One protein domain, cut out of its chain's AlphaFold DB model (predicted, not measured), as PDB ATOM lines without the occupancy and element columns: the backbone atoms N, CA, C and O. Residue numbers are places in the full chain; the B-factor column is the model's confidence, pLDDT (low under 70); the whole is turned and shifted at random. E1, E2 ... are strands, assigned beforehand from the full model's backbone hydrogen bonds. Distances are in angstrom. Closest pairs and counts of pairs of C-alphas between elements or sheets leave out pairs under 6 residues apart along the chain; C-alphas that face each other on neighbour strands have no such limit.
ATOM      1  N   ASN A   2     -10.520   1.157 115.995       49.25
ATOM      2  CA  ASN A   2     -10.054   0.254 114.934       49.25
ATOM      3  C   ASN A   2     -11.207  -0.528 114.281       49.25
ATOM      4  O   ASN A   2     -12.161  -0.926 114.945       49.25
ATOM      5  N   GLN A   3     -11.091  -0.772 112.978       56.41
ATOM      6  CA  GLN A   3     -12.065  -1.462 112.132       56.41
ATOM      7  C   GLN A   3     -12.047  -2.985 112.389       56.41
ATOM      8  O   GLN A   3     -11.475  -3.749 111.626       56.41
ATOM      9  N   VAL A   4     -12.658  -3.452 113.484       59.97
ATOM     10  CA  VAL A   4     -12.583  -4.868 113.922       59.97
ATOM     11  C   VAL A   4     -13.360  -5.841 113.012       59.97
ATOM     12  O   VAL A   4     -13.139  -7.046 113.074       59.97
ATOM     13  N   ARG A   5     -14.271  -5.359 112.150       73.44
ATOM     14  CA  ARG A   5     -15.157  -6.231 111.343       73.44
ATOM     15  C   ARG A   5     -15.238  -5.907 109.844       73.44
ATOM     16  O   ARG A   5     -16.058  -6.498 109.157       73.44
ATOM     17  N   GLY A   6     -14.427  -4.976 109.334       78.50
ATOM     18  CA  GLY A   6     -14.459  -4.569 107.914       78.50
ATOM     19  C   GLY A   6     -15.657  -3.697 107.508       78.50
ATOM     20  O   GLY A   6     -15.830  -3.392 106.334       78.50
ATOM     21  N   TRP A   7     -16.479  -3.265 108.467       81.69
ATOM     22  CA  TRP A   7     -17.593  -2.356 108.200       81.69
ATOM     23  C   TRP A   7     -17.045  -0.941 107.963       81.69
ATOM     24  O   TRP A   7     -16.114  -0.530 108.669       81.69
ATOM     25  N   PRO A   8     -17.574  -0.179 106.994       83.75
ATOM     26  CA  PRO A   8     -17.245   1.236 106.870       83.75
ATOM     27  C   PRO A   8     -17.775   1.974 108.107       83.75
ATOM     28  O   PRO A   8     -18.970   2.009 108.356       83.75
ATOM     29  N   THR A   9     -16.893   2.527 108.939       83.50
ATOM     30  CA  THR A   9     -17.287   3.096 110.243       83.50
ATOM     31  C   THR A   9     -17.554   4.597 110.213       83.50
ATOM     32  O   THR A   9     -18.262   5.094 111.083       83.50
ATOM     33  N   SER A  10     -17.030   5.305 109.209       82.56
ATOM     34  CA  SER A  10     -17.215   6.753 109.007       82.56
ATOM     35  C   SER A  10     -18.506   7.114 108.265       82.56
ATOM     36  O   SER A  10     -18.686   8.265 107.879       82.56
ATOM     37  N   ILE A  11     -19.382   6.137 108.032       80.94
ATOM     38  CA  ILE A  11     -20.700   6.345 107.435       80.94
ATOM     39  C   ILE A  11     -21.795   6.214 108.492       80.94
ATOM     40  O   ILE A  11     -21.591   5.684 109.588       80.94
ATOM     41  N   THR A  12     -22.975   6.683 108.125       82.25
ATOM     42  CA  THR A  12     -24.158   6.684 108.972       82.25
ATOM     43  C   THR A  12     -24.961   5.394 108.815       82.25
ATOM     44  O   THR A  12     -25.311   4.999 107.698       82.25
ATOM     45  N   TYR A  13     -25.303   4.779 109.946       84.56
ATOM     46  CA  TYR A  13     -26.187   3.621 110.041       84.56
ATOM     47  C   TYR A  13     -27.531   4.003 110.652       84.56
ATOM     48  O   TYR A  13     -27.584   4.827 111.562       84.56
ATOM     49  N   LEU A  14     -28.615   3.390 110.182       85.69
ATOM     50  CA  LEU A  14     -29.944   3.596 110.753       85.69
ATOM     51  C   LEU A  14     -30.113   2.802 112.059       85.69
ATOM     52  O   LEU A  14     -29.720   1.636 112.131       85.69
ATOM     53  N   SER A  15     -30.729   3.424 113.065       83.56
ATOM     54  CA  SER A  15     -31.199   2.766 114.287       83.56
ATOM     55  C   SER A  15     -32.722   2.622 114.266       83.56
ATOM     56  O   SER A  15     -33.428   3.436 113.679       83.56
ATOM     57  N   SER A  16     -33.248   1.613 114.961       84.25
ATOM     58  CA  SER A  16     -34.690   1.449 115.189       84.25
ATOM     59  C   SER A  16     -35.246   2.370 116.284       84.25
ATOM     60  O   SER A  16     -36.445   2.351 116.551       84.25
ATOM     61  N   THR A  17     -34.400   3.175 116.934       85.69
ATOM     62  CA  THR A  17     -34.831   4.158 117.936       85.69
ATOM     63  C   THR A  17     -35.546   5.330 117.267       85.69
ATOM     64  O   THR A  17     -34.936   6.043 116.471       85.69
ATOM     65  N   SER A  18     -36.814   5.555 117.607       83.00
ATOM     66  CA  SER A  18     -37.602   6.687 117.114       83.00
ATOM     67  C   SER A  18     -37.481   7.920 118.017       83.00
ATOM     68  O   SER A  18     -37.388   7.811 119.240       83.00
ATOM     69  N   VAL A  19     -37.508   9.108 117.410       82.31
ATOM     70  CA  VAL A  19     -37.606  10.410 118.086       82.31
ATOM     71  C   VAL A  19     -38.628  11.259 117.333       82.31
ATOM     72  O   VAL A  19     -38.353  11.779 116.257       82.31
ATOM     73  N   GLY A  20     -39.836  11.381 117.889       82.56
ATOM     74  CA  GLY A  20     -40.954  12.026 117.199       82.56
ATOM     75  C   GLY A  20     -41.394  11.224 115.971       82.56
ATOM     76  O   GLY A  20     -41.770  10.062 116.104       82.56
ATOM     77  N   PHE A  21     -41.340  11.850 114.791       79.31
ATOM     78  CA  PHE A  21     -41.636  11.215 113.498       79.31
ATOM     79  C   PHE A  21     -40.378  10.699 112.770       79.31
ATOM     80  O   PHE A  21     -40.490  10.155 111.674       79.31
ATOM     81  N   ASP A  22     -39.198  10.839 113.382       81.31
ATOM     82  CA  ASP A  22     -37.899  10.459 112.824       81.31
ATOM     83  C   ASP A  22     -37.309   9.209 113.489       81.31
ATOM     84  O   ASP A  22     -37.691   8.815 114.593       81.31
ATOM     85  N   TYR A  23     -36.299   8.631 112.834       81.19
ATOM     86  CA  TYR A  23     -35.415   7.617 113.408       81.19
ATOM     87  C   TYR A  23     -34.031   8.199 113.694       81.19
ATOM     88  O   TYR A  23     -33.540   9.080 112.984       81.19
ATOM     89  N   LEU A  24     -33.386   7.680 114.735       83.00
ATOM     90  CA  LEU A  24     -32.002   8.003 115.049       83.00
ATOM     91  C   LEU A  24     -31.051   7.311 114.078       83.00
ATOM     92  O   LEU A  24     -31.298   6.205 113.592       83.00
ATOM     93  N   ASN A  25     -29.911   7.946 113.855       83.94
ATOM     94  CA  ASN A  25     -28.811   7.370 113.106       83.94
ATOM     95  C   ASN A  25     -27.540   7.308 113.963       83.94
ATOM     96  O   ASN A  25     -27.446   7.980 114.986       83.94
ATOM     97  N   VAL A  26     -26.579   6.470 113.576       83.00
ATOM     98  CA  VAL A  26     -25.339   6.257 114.330       83.00
ATOM     99  C   VAL A  26     -24.137   6.208 113.397       83.00
ATOM    100  O   VAL A  26     -24.117   5.436 112.438       83.00
ATOM    101  N   THR A  27     -23.097   6.980 113.709       85.06
ATOM    102  CA  THR A  27     -21.775   6.830 113.079       85.06
ATOM    103  C   THR A  27     -20.889   5.938 113.947       85.06
ATOM    104  O   THR A  27     -20.529   6.302 115.070       85.06
ATOM    105  N   LEU A  28     -20.514   4.763 113.432       81.69
ATOM    106  CA  LEU A  28     -19.841   3.717 114.216       81.69
ATOM    107  C   LEU A  28     -18.438   4.109 114.710       81.69
ATOM    108  O   LEU A  28     -17.967   3.550 115.695       81.69
ATOM    109  N   SER A  29     -17.749   5.037 114.039       82.12
ATOM    110  CA  SER A  29     -16.392   5.462 114.409       82.12
ATOM    111  C   SER A  29     -16.325   6.347 115.657       82.12
ATOM    112  O   SER A  29     -15.268   6.394 116.288       82.12
ATOM    113  N   TYR A  30     -17.417   7.035 116.006       76.88
ATOM    114  CA  TYR A  30     -17.454   8.012 117.105       76.88
ATOM    115  C   TYR A  30     -18.628   7.797 118.075       76.88
ATOM    116  O   TYR A  30     -18.685   8.457 119.107       76.88
ATOM    117  N   GLY A  31     -19.571   6.901 117.753       72.12
ATOM    118  CA  GLY A  31     -20.764   6.641 118.570       72.12
ATOM    119  C   GLY A  31     -21.769   7.797 118.592       72.12
ATOM    120  O   GLY A  31     -22.615   7.853 119.478       72.12
ATOM    121  N   ILE A  32     -21.668   8.733 117.645       71.81
ATOM    122  CA  ILE A  32     -22.545   9.906 117.586       71.81
ATOM    123  C   ILE A  32     -23.928   9.469 117.116       71.81
ATOM    124  O   ILE A  32     -24.046   8.824 116.072       71.81
ATOM    125  N   VAL A  33     -24.946   9.865 117.880       73.38
ATOM    126  CA  VAL A  33     -26.359   9.677 117.564       73.38
ATOM    127  C   VAL A  33     -26.934  11.020 117.122       73.38
ATOM    128  O   VAL A  33     -26.954  11.953 117.923       73.38
ATOM    129  N   SER A  34     -27.375  11.147 115.868       68.69
ATOM    130  CA  SER A  34     -28.059  12.356 115.390       68.69
ATOM    131  C   SER A  34     -29.535  12.058 115.124       68.69
ATOM    132  O   SER A  34     -29.901  11.024 114.560       68.69
ATOM    133  N   GLY A  35     -30.407  12.949 115.589       61.72
ATOM    134  CA  GLY A  35     -31.854  12.841 115.426       61.72
ATOM    135  C   GLY A  35     -32.333  13.755 114.311       61.72
ATOM    136  O   GLY A  35     -32.607  14.922 114.570       61.72
ATOM    137  N   ASN A  36     -32.364  13.239 113.083       62.88
ATOM    138  CA  ASN A  36     -33.157  13.736 111.951       62.88
ATOM    139  C   ASN A  36     -32.752  12.920 110.721       62.88
ATOM    140  O   ASN A  36     -31.740  13.211 110.080       62.88
ATOM    141  N   TYR A  37     -33.498  11.865 110.408       64.69
ATOM    142  CA  TYR A  37     -33.221  11.058 109.220       64.69
ATOM    143  C   TYR A  37     -34.516  10.674 108.510       64.69
ATOM    144  O   TYR A  37     -34.795   9.502 108.280       64.69
ATOM    145  N   SER A  38     -35.312  11.678 108.138       56.91
ATOM    146  CA  SER A  38     -36.555  11.443 107.399       56.91
ATOM    147  C   SER A  38     -36.364  11.137 105.899       56.91
ATOM    148  O   SER A  38     -37.293  10.612 105.292       56.91
ATOM    149  N   HIS A  39     -35.209  11.416 105.256       57.69
ATOM    150  CA  HIS A  39     -35.176  11.454 103.771       57.69
ATOM    151  C   HIS A  39     -33.889  11.026 103.028       57.69
ATOM    152  O   HIS A  39     -33.841  11.176 101.808       57.69
ATOM    153  N   TYR A  40     -32.857  10.474 103.677       66.00
ATOM    154  CA  TYR A  40     -31.611  10.099 102.978       66.00
ATOM    155  C   TYR A  40     -31.368   8.586 102.940       66.00
ATOM    156  O   TYR A  40     -31.835   7.842 103.800       66.00
ATOM    157  N   ALA A  41     -30.605   8.118 101.945       68.88
ATOM    158  CA  ALA A  41     -30.101   6.747 101.921       68.88
ATOM    159  C   ALA A  41     -29.168   6.526 103.130       68.88
ATOM    160  O   ALA A  41     -28.221   7.288 103.337       68.88
ATOM    161  N   ALA A  42     -29.447   5.506 103.944       75.31
ATOM    162  CA  ALA A  42     -28.611   5.082 105.068       75.31
ATOM    163  C   ALA A  42     -28.236   3.610 104.926       75.31
ATOM    164  O   ALA A  42     -28.983   2.816 104.352       75.31
ATOM    165  N   TYR A  43     -27.092   3.239 105.496       81.81
ATOM    166  CA  TYR A  43     -26.743   1.834 105.644       81.81
ATOM    167  C   TYR A  43     -27.533   1.234 106.806       81.81
ATOM    168  O   TYR A  43     -27.788   1.888 107.817       81.81
ATOM    169  N   VAL A  44     -27.913  -0.031 106.671       82.88
ATOM    170  CA  VAL A  44     -28.673  -0.748 107.695       82.88
ATOM    171  C   VAL A  44     -27.850  -1.940 108.160       82.88
ATOM    172  O   VAL A  44     -27.334  -2.704 107.347       82.88
ATOM    173  N   SER A  45     -27.716  -2.087 109.476       84.81
ATOM    174  CA  SER A  45     -27.197  -3.304 110.099       84.81
ATOM    175  C   SER A  45     -28.375  -4.066 110.689       84.81
ATOM    176  O   SER A  45     -29.073  -3.545 111.557       84.81
ATOM    177  N   CYS A  46     -28.635  -5.278 110.205       84.75
ATOM    178  CA  CYS A  46     -29.676  -6.127 110.767       84.75
ATOM    179  C   CYS A  46     -29.144  -6.873 111.998       84.75
ATOM    180  O   CYS A  46     -28.099  -7.522 111.955       84.75
ATOM    181  N   VAL A  47     -29.884  -6.792 113.104       84.44
ATOM    182  CA  VAL A  47     -29.614  -7.577 114.312       84.44
ATOM    183  C   VAL A  47     -30.527  -8.798 114.288       84.44
ATOM    184  O   VAL A  47     -31.742  -8.663 114.182       84.44
ATOM    185  N   SER A  48     -29.939  -9.990 114.368       86.44
ATOM    186  CA  SER A  48     -30.677 -11.250 114.477       86.44
ATOM    187  C   SER A  48     -30.667 -11.706 115.932       86.44
ATOM    188  O   SER A  48     -29.598 -11.937 116.491       86.44
ATOM    189  N   THR A  49     -31.842 -11.812 116.550       83.31
ATOM    190  CA  THR A  49     -32.020 -12.175 117.970       83.31
ATOM    191  C   THR A  49     -32.386 -13.648 118.145       83.31
ATOM    192  O   THR A  49     -33.257 -13.975 118.949       83.31
ATOM    193  N   ARG A  50     -31.809 -14.519 117.315       72.44
ATOM    194  CA  ARG A  50     -32.131 -15.947 117.315       72.44
ATOM    195  C   ARG A  50     -31.741 -16.640 118.615       72.44
ATOM    196  O   ARG A  50     -30.687 -16.266 119.175       72.44
TER     197      ARG A  50
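What this domain is: This is residues 2 to 50 of the 50 residues of an uncharacterized protein of Shewanella baltica BA175 (UniProt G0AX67). With little regular structure, this is a small three-stranded meander, each strand the antiparallel neighbour of the one before, whose long closing stretch, residues 36 to 50, folds back to pair briefly with E1. The printed part has 49 residues, 18 in named strands, sheet order E1, E2, E3; it is all strand, with no named helix. It is only just compact, close to loose: radius of gyration of the C-alphas 11.5 A, spans 33 by 28 by 18 A.

Where its parts are: E1, residues 12 to 19, begins at C-alpha (-24.158, 6.684, 108.972), measures 16.7 A and bends by 85 degrees at residue 16. E2, residues 22 to 27, measures 16.5 A. E3, residues 32 to 35, measures 10.0 A and ends at C-alpha (-31.854, 12.841, 115.426).

How they stand to each other: Hairpin E1 and E2 stands at 144 degrees, N 13 to O 26 being 2.8 A. Hairpin E2 and E3 stands at 163 degrees, N 27 to O 32 being 3.1 A. Residues 13 to 14 pair with 43 to 44, parallel.

The domain as a whole: The farthest C-alphas, Asn 2 and Phe 21, are 33.5 A apart. The printed part has no cut; both links are tight. Residues 2 to 4 and 34 to 41 have pLDDT under 70.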